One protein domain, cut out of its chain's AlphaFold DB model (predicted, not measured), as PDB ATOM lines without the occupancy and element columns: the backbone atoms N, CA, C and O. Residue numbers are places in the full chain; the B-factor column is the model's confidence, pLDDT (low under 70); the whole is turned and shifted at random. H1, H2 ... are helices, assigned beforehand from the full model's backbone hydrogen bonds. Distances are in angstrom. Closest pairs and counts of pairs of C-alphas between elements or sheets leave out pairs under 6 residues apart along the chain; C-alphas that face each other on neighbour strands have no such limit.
ATOM      1  N   GLU A  57     -26.652 -21.749  49.091       97.50
ATOM      2  CA  GLU A  57     -27.772 -22.184  49.921       97.50
ATOM      3  C   GLU A  57     -28.717 -21.033  50.298       97.50
ATOM      4  O   GLU A  57     -29.894 -21.276  50.569       97.50
ATOM      5  N   TYR A  58     -28.240 -19.785  50.294       97.38
ATOM      6  CA  TYR A  58     -29.052 -18.594  50.565       97.38
ATOM      7  C   TYR A  58     -29.790 -18.059  49.332       97.38
ATOM      8  O   TYR A  58     -30.522 -17.080  49.436       97.38
ATOM      9  N   ASN A  59     -29.608 -18.659  48.159       96.62
ATOM     10  CA  ASN A  59     -30.289 -18.246  46.933       96.62
ATOM     11  C   ASN A  59     -30.640 -19.468  46.072       96.62
ATOM     12  O   ASN A  59     -30.443 -19.473  44.854       96.62
ATOM     13  N   TRP A  60     -31.112 -20.538  46.719       97.38
ATOM     14  CA  TRP A  60     -31.362 -21.809  46.055       97.38
ATOM     15  C   TRP A  60     -32.615 -21.733  45.187       97.38
ATOM     16  O   TRP A  60     -33.698 -21.396  45.664       97.38
ATOM     17  N   LYS A  61     -32.495 -22.063  43.901       95.69
ATOM     18  CA  LYS A  61     -33.627 -22.045  42.967       95.69
ATOM     19  C   LYS A  61     -34.243 -23.440  42.859       95.69
ATOM     20  O   LYS A  61     -33.491 -24.402  42.712       95.69
ATOM     21  N   PRO A  62     -35.583 -23.586  42.848       95.62
ATOM     22  CA  PRO A  62     -36.214 -24.906  42.856       95.62
ATOM     23  C   PRO A  62     -35.744 -25.847  41.744       95.62
ATOM     24  O   PRO A  62     -35.494 -27.027  41.976       95.62
ATOM     25  N   TYR A  63     -35.546 -25.305  40.544       94.12
ATOM     26  CA  TYR A  63     -35.104 -26.055  39.371       94.12
ATOM     27  C   TYR A  63     -33.618 -26.460  39.395       94.12
ATOM     28  O   TYR A  63     -33.125 -26.994  38.405       94.12
ATOM     29  N   TRP A  64     -32.883 -26.212  40.483       95.94
ATOM     30  CA  TRP A  64     -31.540 -26.764  40.699       95.94
ATOM     31  C   TRP A  64     -31.551 -28.148  41.354       95.94
ATOM     32  O   TRP A  64     -30.508 -28.791  41.410       95.94
ATOM     33  N   GLY A  65     -32.714 -28.637  41.786       96.56
ATOM     34  CA  GLY A  65     -32.851 -29.926  42.462       96.56
ATOM     35  C   GLY A  65     -33.011 -29.786  43.971       96.56
ATOM     36  O   GLY A  65     -32.989 -28.683  44.519       96.56
ATOM     37  N   ILE A  66     -33.228 -30.911  44.648       97.75
ATOM     38  CA  ILE A  66     -33.443 -30.952  46.098       97.75
ATOM     39  C   ILE A  66     -32.101 -30.768  46.811       97.75
ATOM     40  O   ILE A  66     -31.119 -31.424  46.478       97.75
ATOM     41  N   ASN A  67     -32.064 -29.881  47.803       97.56
ATOM     42  CA  ASN A  67     -30.875 -29.590  48.593       97.56
ATOM     43  C   ASN A  67     -31.265 -29.404  50.065       97.56
ATOM     44  O   ASN A  67     -31.840 -28.384  50.435       97.56
ATOM     45  N   GLY A  68     -30.907 -30.373  50.911       97.12
ATOM     46  CA  GLY A  68     -31.187 -30.326  52.352       97.12
ATOM     47  C   GLY A  68     -30.432 -29.226  53.111       97.12
ATOM     48  O   GLY A  68     -30.808 -28.891  54.231       97.12
ATOM     49  N   ASN A  69     -29.398 -28.635  52.507       98.00
ATOM     50  CA  ASN A  69     -28.643 -27.528  53.094       98.00
ATOM     51  C   ASN A  69     -29.195 -26.151  52.705       98.00
ATOM     52  O   ASN A  69     -28.768 -25.155  53.294       98.00
ATOM     53  N   ALA A  70     -30.133 -26.078  51.748       97.81
ATOM     54  CA  ALA A  70     -30.725 -24.821  51.311       97.81
ATOM     55  C   ALA A  70     -31.366 -24.073  52.493       97.81
ATOM     56  O   ALA A  70     -32.123 -24.642  53.278       97.81
ATOM     57  N   LYS A  71     -31.043 -22.784  52.621       96.94
ATOM     58  CA  LYS A  71     -31.535 -21.897  53.686       96.94
ATOM     59  C   LYS A  71     -32.660 -20.997  53.200       96.94
ATOM     60  O   LYS A  71     -33.584 -20.722  53.955       96.94
ATOM     61  N   LEU A  72     -32.587 -20.556  51.944       97.19
ATOM     62  CA  LEU A  72     -33.609 -19.728  51.311       97.19
ATOM     63  C   LEU A  72     -33.923 -20.268  49.920       97.19
ATOM     64  O   LEU A  72     -33.025 -20.466  49.098       97.19
ATOM     65  N   ILE A  73     -35.214 -20.472  49.662       96.75
ATOM     66  CA  ILE A  73     -35.716 -20.905  48.361       96.75
ATOM     67  C   ILE A  73     -36.177 -19.685  47.573       96.75
ATOM     68  O   ILE A  73     -37.165 -19.032  47.905       96.75
ATOM     69  N   HIS A  74     -35.467 -19.393  46.491       95.69
ATOM     70  CA  HIS A  74     -35.805 -18.331  45.564       95.69
ATOM     71  C   HIS A  74     -36.614 -18.907  44.399       95.69
ATOM     72  O   HIS A  74     -36.060 -19.466  43.449       95.69
ATOM     73  N   PHE A  75     -37.936 -18.711  44.432       93.94
ATOM     74  CA  PHE A  75     -38.836 -18.976  43.301       93.94
ATOM     75  C   PHE A  75     -38.548 -18.013  42.140       93.94
ATOM     76  O   PHE A  75     -39.217 -16.995  41.951       93.94
ATOM     77  N   HIS A  76     -37.475 -18.301  41.408       90.12
ATOM     78  CA  HIS A  76     -37.011 -17.524  40.272       90.12
ATOM     79  C   HIS A  76     -37.823 -17.857  39.019       90.12
ATOM     80  O   HIS A  76     -38.023 -19.025  38.685       90.12
ATOM     81  N   GLY A  77     -38.228 -16.816  38.299       86.44
ATOM     82  CA  GLY A  77     -39.116 -16.923  37.152       86.44
ATOM     83  C   GLY A  77     -40.585 -16.999  37.576       86.44
ATOM     84  O   GLY A  77     -41.068 -16.086  38.248       86.44
ATOM     85  N   MET A  78     -41.273 -18.085  37.206       88.38
ATOM     86  CA  MET A  78     -42.685 -18.323  37.536       88.38
ATOM     87  C   MET A  78     -42.914 -18.356  39.050       88.38
ATOM     88  O   MET A  78     -42.253 -19.112  39.768       88.38
ATOM     89  N   LYS A  79     -43.878 -17.566  39.523       91.00
ATOM     90  CA  LYS A  79     -44.282 -17.543  40.932       91.00
ATOM     91  C   LYS A  79     -45.336 -18.624  41.221       91.00
ATOM     92  O   LYS A  79     -46.064 -19.016  40.310       91.00
ATOM     93  N   PRO A  80     -45.429 -19.123  42.467       91.94
ATOM     94  CA  PRO A  80     -46.532 -19.990  42.881       91.94
ATOM     95  C   PRO A  80     -47.896 -19.372  42.564       91.94
ATOM     96  O   PRO A  80     -48.081 -18.176  42.775       91.94
ATOM     97  N   CYS A  81     -48.824 -20.187  42.053       91.75
ATOM     98  CA  CYS A  81     -50.172 -19.768  41.640       91.75
ATOM     99  C   CYS A  81     -50.218 -18.726  40.510       91.75
ATOM    100  O   CYS A  81     -51.217 -18.028  40.370       91.75
ATOM    101  N   SER A  82     -49.161 -18.629  39.703       91.25
ATOM    102  CA  SER A  82     -49.063 -17.674  38.596       91.25
ATOM    103  C   SER A  82     -49.131 -18.365  37.226       91.25
ATOM    104  O   SER A  82     -49.313 -19.582  37.132       91.25
ATOM    105  N   ASN A  83     -49.006 -17.597  36.146       88.88
ATOM    106  CA  ASN A  83     -48.961 -18.083  34.768       88.88
ATOM    107  C   ASN A  83     -47.893 -17.326  33.951       88.88
ATOM    108  O   ASN A  83     -47.243 -16.403  34.436       88.88
ATOM    109  N   LEU A  84     -47.664 -17.737  32.698       86.62
ATOM    110  CA  LEU A  84     -46.612 -17.146  31.860       86.62
ATOM    111  C   LEU A  84     -46.816 -15.657  31.557       86.62
ATOM    112  O   LEU A  84     -45.828 -14.962  31.340       86.62
ATOM    113  N   GLU A  85     -48.056 -15.172  31.542       85.69
ATOM    114  CA  GLU A  85     -48.350 -13.754  31.310       85.69
ATOM    115  C   GLU A  85     -47.904 -12.896  32.503       85.69
ATOM    116  O   GLU A  85     -47.493 -11.747  32.344       85.69
ATOM    117  N   GLU A  86     -47.902 -13.488  33.695       87.12
ATOM    118  CA  GLU A  86     -47.534 -12.852  34.959       87.12
ATOM    119  C   GLU A  86     -46.064 -13.069  35.355       87.12
ATOM    120  O   GLU A  86     -45.518 -12.325  36.171       87.12
ATOM    121  N   ALA A  87     -45.383 -14.060  34.770       80.69
ATOM    122  CA  ALA A  87     -44.050 -14.521  35.178       80.69
ATOM    123  C   ALA A  87     -42.880 -13.557  34.855       80.69
ATOM    124  O   ALA A  87     -41.702 -13.921  34.972       80.69
ATOM    125  N   GLY A  88     -43.189 -12.314  34.485       74.88
ATOM    126  CA  GLY A  88     -42.227 -11.257  34.190       74.88
ATOM    127  C   GLY A  88     -41.481 -11.446  32.865       74.88
ATOM    128  O   GLY A  88     -41.684 -12.398  32.119       74.88
ATOM    129  N   PHE A  89     -40.582 -10.510  32.558       69.81
ATOM    130  CA  PHE A  89     -39.996 -10.360  31.217       69.81
ATOM    131  C   PHE A  89     -39.112 -11.520  30.732       69.81
ATOM    132  O   PHE A  89     -38.868 -11.622  29.529       69.81
ATOM    133  N   ASP A  90     -38.601 -12.356  31.638       72.12
ATOM    134  CA  ASP A  90     -37.583 -13.362  31.303       72.12
ATOM    135  C   ASP A  90     -38.098 -14.809  31.362       72.12
ATOM    136  O   ASP A  90     -37.497 -15.710  30.774       72.12
ATOM    137  N   THR A  91     -39.254 -15.047  31.989       84.75
ATOM    138  CA  THR A  91     -39.847 -16.387  32.069       84.75
ATOM    139  C   THR A  91     -40.714 -16.645  30.846       84.75
ATOM    140  O   THR A  91     -41.797 -16.088  30.702       84.75
ATOM    141  N   ARG A  92     -40.237 -17.499  29.942       87.25
ATOM    142  CA  ARG A  92     -40.939 -17.891  28.707       87.25
ATOM    143  C   ARG A  92     -40.911 -19.407  28.540       87.25
ATOM    144  O   ARG A  92     -40.196 -20.088  29.265       87.25
ATOM    145  N   GLU A  93     -41.617 -19.951  27.550       90.25
ATOM    146  CA  GLU A  93     -41.584 -21.398  27.259       90.25
ATOM    147  C   GLU A  93     -40.147 -21.939  27.127       90.25
ATOM    148  O   GLU A  93     -39.804 -22.979  27.690       90.25
ATOM    149  N   SER A  94     -39.268 -21.191  26.451       87.56
ATOM    150  CA  SER A  94     -37.863 -21.572  26.282       87.56
ATOM    151  C   SER A  94     -37.085 -21.641  27.599       87.56
ATOM    152  O   SER A  94     -36.169 -22.451  27.700       87.56
ATOM    153  N   PHE A  95     -37.451 -20.846  28.612       88.00
ATOM    154  CA  PHE A  95     -36.805 -20.876  29.926       88.00
ATOM    155  C   PHE A  95     -36.942 -22.258  30.570       88.00
ATOM    156  O   PHE A  95     -35.941 -22.817  31.011       88.00
ATOM    157  N   PHE A  96     -38.145 -22.841  30.553       90.00
ATOM    158  CA  PHE A  96     -38.388 -24.165  31.133       90.00
ATOM    159  C   PHE A  96     -37.595 -25.263  30.419       90.00
ATOM    160  O   PHE A  96     -36.967 -26.092  31.072       90.00
ATOM    161  N   ARG A  97     -37.531 -25.224  29.084       87.81
ATOM    162  CA  ARG A  97     -36.677 -26.142  28.317       87.81
ATOM    163  C   ARG A  97     -35.203 -25.974  28.681       87.81
ATOM    164  O   ARG A  97     -34.525 -26.951  28.959       87.81
ATOM    165  N   THR A  98     -34.705 -24.739  28.759       87.12
ATOM    166  CA  THR A  98     -33.298 -24.481  29.104       87.12
ATOM    167  C   THR A  98     -32.918 -25.008  30.488       87.12
ATOM    168  O   THR A  98     -31.846 -25.597  30.628       87.12
ATOM    169  N   ILE A  99     -33.760 -24.805  31.507       88.19
ATOM    170  CA  ILE A  99     -33.434 -25.228  32.877       88.19
ATOM    171  C   ILE A  99     -33.584 -26.736  33.089       88.19
ATOM    172  O   ILE A  99     -32.855 -27.283  33.911       88.19
ATOM    173  N   PHE A 100     -34.504 -27.400  32.384       89.31
ATOM    174  CA  PHE A 100     -34.803 -28.812  32.623       89.31
ATOM    175  C   PHE A 100     -34.116 -29.772  31.647       89.31
ATOM    176  O   PHE A 100     -33.746 -30.864  32.069       89.31
ATOM    177  N   ASP A 101     -33.869 -29.382  30.390       86.50
ATOM    178  CA  ASP A 101     -33.268 -30.279  29.382       86.50
ATOM    179  C   ASP A 101     -31.874 -30.774  29.805       86.50
ATOM    180  O   ASP A 101     -31.496 -31.900  29.497       86.50
ATOM    181  N   ASN A 102     -31.131 -29.956  30.558       80.44
ATOM    182  CA  ASN A 102     -29.781 -30.279  31.030       80.44
ATOM    183  C   ASN A 102     -29.715 -30.574  32.539       80.44
ATOM    184  O   ASN A 102     -28.621 -30.658  33.094       80.44
ATOM    185  N   ASN A 103     -30.858 -30.695  33.223       86.56
ATOM    186  CA  ASN A 103     -30.897 -30.959  34.658       86.56
ATOM    187  C   ASN A 103     -31.988 -31.976  35.009       86.56
ATOM    188  O   ASN A 103     -33.120 -31.614  35.334       86.56
ATOM    189  N   SER A 104     -31.609 -33.255  35.026       81.44
ATOM    190  CA  SER A 104     -32.503 -34.356  35.401       81.44
ATOM    191  C   SER A 104     -33.059 -34.230  36.824       81.44
ATOM    192  O   SER A 104     -34.163 -34.696  37.091       81.44
ATOM    193  N   GLN A 105     -32.346 -33.548  37.727       88.94
ATOM    194  CA  GLN A 105     -32.803 -33.292  39.098       88.94
ATOM    195  C   GLN A 105     -33.703 -32.057  39.209       88.94
ATOM    196  O   GLN A 105     -34.380 -31.868  40.222       88.94
ATOM    197  N   GLY A 106     -33.741 -31.216  38.172       91.62
ATOM    198  CA  GLY A 106     -34.461 -29.950  38.190       91.62
ATOM    199  C   GLY A 106     -35.955 -30.137  38.429       91.62
ATOM    200  O   GLY A 106     -36.517 -29.434  39.265       91.62
ATOM    201  N   TYR A 107     -36.582 -31.120  37.774       91.06
ATOM    202  CA  TYR A 107     -38.000 -31.433  37.982       91.06
ATOM    203  C   TYR A 107     -38.299 -31.868  39.415       91.06
ATOM    204  O   TYR A 107     -39.255 -31.374  40.010       91.06
ATOM    205  N   ALA A 108     -37.475 -32.750  39.986       93.50
ATOM    206  CA  ALA A 108     -37.668 -33.238  41.348       93.50
ATOM    207  C   ALA A 108     -37.605 -32.089  42.364       93.50
ATOM    208  O   ALA A 108     -38.493 -31.962  43.204       93.50
ATOM    209  N   GLY A 109     -36.609 -31.205  42.238       95.75
ATOM    210  CA  GLY A 109     -36.519 -29.998  43.065       95.75
ATOM    211  C   GLY A 109     -37.709 -29.065  42.867       95.75
ATOM    212  O   GLY A 109     -38.294 -28.588  43.840       95.75
ATOM    213  N   TYR A 110     -38.113 -28.841  41.616       93.88
ATOM    214  CA  TYR A 110     -39.238 -27.974  41.288       93.88
ATOM    215  C   TYR A 110     -40.539 -28.465  41.937       93.88
ATOM    216  O   TYR A 110     -41.206 -27.699  42.619       93.88
ATOM    217  N   ILE A 111     -40.859 -29.755  41.823       94.31
ATOM    218  CA  ILE A 111     -42.036 -30.349  42.472       94.31
ATOM    219  C   ILE A 111     -41.917 -30.250  43.997       94.31
ATOM    220  O   ILE A 111     -42.823 -29.740  44.658       94.31
ATOM    221  N   TYR A 112     -40.784 -30.690  44.549       96.44
ATOM    222  CA  TYR A 112     -40.553 -30.749  45.990       96.44
ATOM    223  C   TYR A 112     -40.756 -29.391  46.672       96.44
ATOM    224  O   TYR A 112     -41.513 -29.292  47.636       96.44
ATOM    225  N   TYR A 113     -40.127 -28.327  46.163       97.25
ATOM    226  CA  TYR A 113     -40.202 -27.020  46.814       97.25
ATOM    227  C   TYR A 113     -41.543 -26.312  46.618       97.25
ATOM    228  O   TYR A 113     -41.946 -25.560  47.503       97.25
ATOM    229  N   PHE A 114     -42.254 -26.542  45.509       96.06
ATOM    230  CA  PHE A 114     -43.615 -26.015  45.360       96.06
ATOM    231  C   PHE A 114     -44.586 -26.703  46.326       96.06
ATOM    232  O   PHE A 114     -45.344 -26.012  47.002       96.06
ATOM    233  N   ILE A 115     -44.511 -28.033  46.468       95.69
ATOM    234  CA  ILE A 115     -45.293 -28.770  47.476       95.69
ATOM    235  C   ILE A 115     -44.954 -28.265  48.881       95.69
ATOM    236  O   ILE A 115     -45.854 -27.956  49.657       95.69
ATOM    237  N   LEU A 116     -43.662 -28.122  49.199       96.06
ATOM    238  CA  LEU A 116     -43.221 -27.611  50.495       96.06
ATOM    239  C   LEU A 116     -43.785 -26.211  50.780       96.06
ATOM    240  O   LEU A 116     -44.268 -25.965  51.881       96.06
ATOM    241  N   PHE A 117     -43.761 -25.315  49.791       96.31
ATOM    242  CA  PHE A 117     -44.302 -23.961  49.915       96.31
ATOM    243  C   PHE A 117     -45.813 -23.953  50.161       96.31
ATOM    244  O   PHE A 117     -46.278 -23.285  51.083       96.31
ATOM    245  N   PHE A 118     -46.589 -24.711  49.384       96.12
ATOM    246  CA  PHE A 118     -48.040 -24.764  49.566       96.12
ATOM    247  C   PHE A 118     -48.436 -25.421  50.888       96.12
ATOM    248  O   PHE A 118     -49.307 -24.899  51.585       96.12
ATOM    249  N   ASN A 119     -47.731 -26.483  51.289       96.00
ATOM    250  CA  ASN A 119     -47.914 -27.115  52.593       96.00
ATOM    251  C   ASN A 119     -47.605 -26.146  53.737       96.00
ATOM    252  O   ASN A 119     -48.382 -26.059  54.684       96.00
ATOM    253  N   TYR A 120     -46.511 -25.384  53.633       95.44
ATOM    254  CA  TYR A 120     -46.149 -24.366  54.620       95.44
ATOM    255  C   TYR A 120     -47.244 -23.301  54.780       95.44
ATOM    256  O   TYR A 120     -47.526 -22.867  55.894       95.44
ATOM    257  N   LEU A 121     -47.897 -22.907  53.684       96.06
ATOM    258  CA  LEU A 121     -49.013 -21.957  53.710       96.06
ATOM    259  C   LEU A 121     -50.369 -22.583  54.078       96.06
ATOM    260  O   LEU A 121     -51.360 -21.858  54.156       96.06
ATOM    261  N   GLY A 122     -50.454 -23.904  54.257       96.31
ATOM    262  CA  GLY A 122     -51.726 -24.607  54.457       96.31
ATOM    263  C   GLY A 122     -52.671 -24.524  53.249       96.31
ATOM    264  O   GLY A 122     -53.887 -24.616  53.408       96.31
ATOM    265  N   GLN A 123     -52.135 -24.318  52.043       94.94
ATOM    266  CA  GLN A 123     -52.914 -24.165  50.816       94.94
ATOM    267  C   GLN A 123     -52.945 -25.463  50.005       94.94
ATOM    268  O   GLN A 123     -51.920 -26.105  49.799       94.94
ATOM    269  N   LYS A 124     -54.121 -25.815  49.472       92.12
ATOM    270  CA  LYS A 124     -54.291 -26.946  48.549       92.12
ATOM    271  C   LYS A 124     -54.228 -26.456  47.105       92.12
ATOM    272  O   LYS A 124     -55.244 -26.063  46.542       92.12
ATOM    273  N   GLN A 125     -53.028 -26.449  46.529       93.50
ATOM    274  CA  GLN A 125     -52.765 -25.969  45.161       93.50
ATOM    275  C   GLN A 125     -52.309 -27.092  44.218       93.50
ATOM    276  O   GLN A 125     -51.672 -26.838  43.195       93.50
ATOM    277  N   ASP A 126     -52.664 -28.341  44.537       90.75
ATOM    278  CA  ASP A 126     -52.289 -29.529  43.760       90.75
ATOM    279  C   ASP A 126     -52.758 -29.423  42.308       90.75
ATOM    280  O   ASP A 126     -52.016 -29.743  41.384       90.75
ATOM    281  N   GLN A 127     -53.970 -28.903  42.091       94.12
ATOM    282  CA  GLN A 127     -54.522 -28.724  40.751       94.12
ATOM    283  C   GLN A 127     -53.686 -27.748  39.913       94.12
ATOM    284  O   GLN A 127     -53.338 -28.065  38.775       94.12
ATOM    285  N   TRP A 128     -53.328 -26.587  40.473       94.62
ATOM    286  CA  TRP A 128     -52.478 -25.616  39.782       94.62
ATOM    287  C   TRP A 128     -51.103 -26.217  39.475       94.62
ATOM    288  O   TRP A 128     -50.628 -26.116  38.345       94.62
ATOM    289  N   LEU A 129     -50.491 -26.894  40.453       93.44
ATOM    290  CA  LEU A 129     -49.178 -27.508  40.278       93.44
ATOM    291  C   LEU A 129     -49.210 -28.595  39.194       93.44
ATOM    292  O   LEU A 129     -48.353 -28.597  38.315       93.44
ATOM    293  N   CYS A 130     -50.218 -29.469  39.202       93.56
ATOM    294  CA  CYS A 130     -50.407 -30.495  38.179       93.56
ATOM    295  C   CYS A 130     -50.558 -29.889  36.780       93.56
ATOM    296  O   CYS A 130     -49.893 -30.341  35.850       93.56
ATOM    297  N   TYR A 131     -51.381 -28.847  36.618       94.25
ATOM    298  CA  TYR A 131     -51.536 -28.184  35.321       94.25
ATOM    299  C   TYR A 131     -50.255 -27.503  34.855       94.25
ATOM    300  O   TYR A 131     -49.900 -27.608  33.683       94.25
ATOM    301  N   HIS A 132     -49.535 -26.850  35.762       92.75
ATOM    302  CA  HIS A 132     -48.265 -26.211  35.441       92.75
ATOM    303  C   HIS A 132     -47.197 -27.230  35.017       92.75
ATOM    304  O   HIS A 132     -46.517 -27.041  34.008       92.75
ATOM    305  N   LEU A 133     -47.084 -28.355  35.727       91.44
ATOM    306  CA  LEU A 133     -46.157 -29.433  35.368       91.44
ATOM    307  C   LEU A 133     -46.535 -30.085  34.034       91.44
ATOM    308  O   LEU A 133     -45.661 -30.295  33.195       91.44
ATOM    309  N   GLN A 134     -47.824 -30.353  33.811       92.50
ATOM    310  CA  GLN A 134     -48.316 -30.884  32.539       92.50
ATOM    311  C   GLN A 134     -47.991 -29.930  31.385       92.50
ATOM    312  O   GLN A 134     -47.471 -30.362  30.358       92.50
ATOM    313  N   TYR A 135     -48.213 -28.629  31.580       92.00
ATOM    314  CA  TYR A 135     -47.868 -27.606  30.602       92.00
ATOM    315  C   TYR A 135     -46.376 -27.629  30.246       92.00
ATOM    316  O   TYR A 135     -46.028 -27.623  29.066       92.00
ATOM    317  N   ILE A 136     -45.490 -27.712  31.246       90.62
ATOM    318  CA  ILE A 136     -44.043 -27.815  31.021       90.62
ATOM    319  C   ILE A 136     -43.698 -29.084  30.221       90.62
ATOM    320  O   ILE A 136     -42.916 -29.008  29.272       90.62
ATOM    321  N   LEU A 137     -44.288 -30.235  30.558       89.62
ATOM    322  CA  LEU A 137     -44.069 -31.492  29.830       89.62
ATOM    323  C   LEU A 137     -44.569 -31.412  28.380       89.62
ATOM    324  O   LEU A 137     -43.922 -31.919  27.463       89.62
ATOM    325  N   ASP A 138     -45.674 -30.714  28.135       91.38
ATOM    326  CA  ASP A 138     -46.207 -30.515  26.789       91.38
ATOM    327  C   ASP A 138     -45.304 -29.635  25.908       91.38
ATOM    328  O   ASP A 138     -45.343 -29.756  24.680       91.38
ATOM    329  N   LEU A 139     -44.399 -28.836  26.490       89.38
ATOM    330  CA  LEU A 139     -43.366 -28.123  25.723       89.38
ATOM    331  C   LEU A 139     -42.394 -29.075  25.008       89.38
ATOM    332  O   LEU A 139     -41.714 -28.652  24.072       89.38
ATOM    333  N   TYR A 140     -42.323 -30.351  25.397       84.69
ATOM    334  CA  TYR A 140     -41.515 -31.364  24.705       84.69
ATOM    335  C   TYR A 140     -42.172 -31.896  23.435       84.69
ATOM    336  O   TYR A 140     -41.473 -32.402  22.559       84.69
ATOM    337  N   LYS A 141     -43.485 -31.694  23.276       86.50
ATOM    338  CA  LYS A 141     -44.202 -31.967  22.022       86.50
ATOM    339  C   LYS A 141     -43.920 -30.902  20.956       86.50
ATOM    340  O   LYS A 141     -44.152 -31.138  19.774       86.50
ATOM    341  N   LYS A 142     -43.418 -29.727  21.359       81.25
ATOM    342  CA  LYS A 142     -43.044 -28.627  20.460       81.25
ATOM    343  C   LYS A 142     -41.553 -28.728  20.085       81.25
ATOM    344  O   LYS A 142     -40.712 -28.879  20.974       81.25
ATOM    345  N   PRO A 143     -41.179 -28.596  18.797       75.12
ATOM    346  CA  PRO A 143     -39.771 -28.568  18.410       75.12
ATOM    347  C   PRO A 143     -39.081 -27.307  18.955       75.12
ATOM    348  O   PRO A 143     -39.656 -26.220  18.933       75.12
ATOM    349  N   LEU A 144     -37.819 -27.425  19.388       67.75
ATOM    350  CA  LEU A 144     -37.029 -26.317  19.962       67.75
ATOM    351  C   LEU A 144     -36.979 -25.074  19.055       67.75
ATOM    352  O   LEU A 144     -37.012 -23.950  19.545       67.75
ATOM    353  N   ILE A 145     -36.970 -25.266  17.732       64.38
ATOM    354  CA  ILE A 145     -36.977 -24.178  16.739       64.38
ATOM    355  C   ILE A 145     -38.271 -23.349  16.818       64.38
ATOM    356  O   ILE A 145     -38.233 -22.138  16.621       64.38
ATOM    357  N   ALA A 146     -39.407 -23.965  17.162       61.94
ATOM    358  CA  ALA A 146     -40.676 -23.259  17.355       61.94
ATOM    359  C   ALA A 146     -40.727 -22.489  18.688       61.94
ATOM    360  O   ALA A 146     -41.458 -21.509  18.805       61.94
ATOM    361  N   LEU A 147     -39.926 -22.908  19.674       62.62
ATOM    362  CA  LEU A 147     -39.771 -22.237  20.970       62.62
ATOM    363  C   LEU A 147     -38.696 -21.145  20.947       62.62
ATOM    364  O   LEU A 147     -38.662 -20.293  21.840       62.62
ATOM    365  N   ALA A 148     -37.830 -21.149  19.929       58.09
ATOM    366  CA  ALA A 148     -36.864 -20.098  19.661       58.09
ATOM    367  C   ALA A 148     -37.600 -18.822  19.226       58.09
ATOM    368  O   ALA A 148     -37.640 -18.441  18.056       58.09
TER     369      ALA A 148
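Overview. This is residues 57 to 148 of the 185 residues of an uncharacterized protein of Bacteroides xylanisolvens SD CC 1b (UniProt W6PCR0). Two helices, H2 and H3, form a helical hairpin, and a shorter helix, H1, lies across its open end, near the start of H2 and the end of H3. A long stretch with no named element, residues 57 to 92, winds over one side of this frame, and the short H4 sits at the far end beyond H1. The printed part has 92 residues with four named helices, in the order H1, H2, H3, H4, and no named strand. The class is all helix, though the helices hold 41 of the 92 residues. The whole is compact, with a radius of gyration of the C-alphas of 13.2 A and spans of 38 by 26 by 23 A.

Arrangement. After residues 57 to 92 comes H1, residues 93 to 101. H1 and H2, residues 106 to 120, only just touch, with 3 pairs of C-alphas within 8 A, and only at the corner by their link; the closest C-alphas are those of Phe 100 and Gly 106, 5.7 A apart. Of H2, residues 106 to 107 alone touch H1. Their lines are only just about perpendicular, at 71 degrees. H2 and H3, residues 126 to 138, form a hairpin, opposite ways at a shallow tilt of 15 degrees. They only just touch, with 3 pairs within 8 A, through residues 111 to 115 and 126 to 129 alone; the closest C-alphas, of Phe 114 and Leu 129, are 7.7 A apart. H1 and H3 are close but not clearly touching, with the C-alphas of Phe 96 and Ile 136 at 6.7 A. H4, residues 144 to 147, only just touches H1, with 3 pairs within 8 A; the closest C-alphas are those of Ser 94 and Leu 147, at 5.7 A. H4 is apart from H2 and H3. In H1, H2 and H3 every O i to N i+4 pair is within hydrogen-bond range; H4 is too short for such a pair.

Along the chain. H1 begins at C-alpha 93 (-41.584, -21.398, 27.259) and is 12.4 A long, H2 20.9 A and H3 18.1 A. H4 measures 5.0 A and ends at C-alpha 147 (-39.771, -22.237, 20.970).

Size, cuts and confidence. The two C-alphas farthest apart, of Gly 122 and Ile 145, are 40.5 A apart. The printed part has no cut, and its three links between helices are tight. Confidence is low, under 70, at residue 89 and residues 144 to 148.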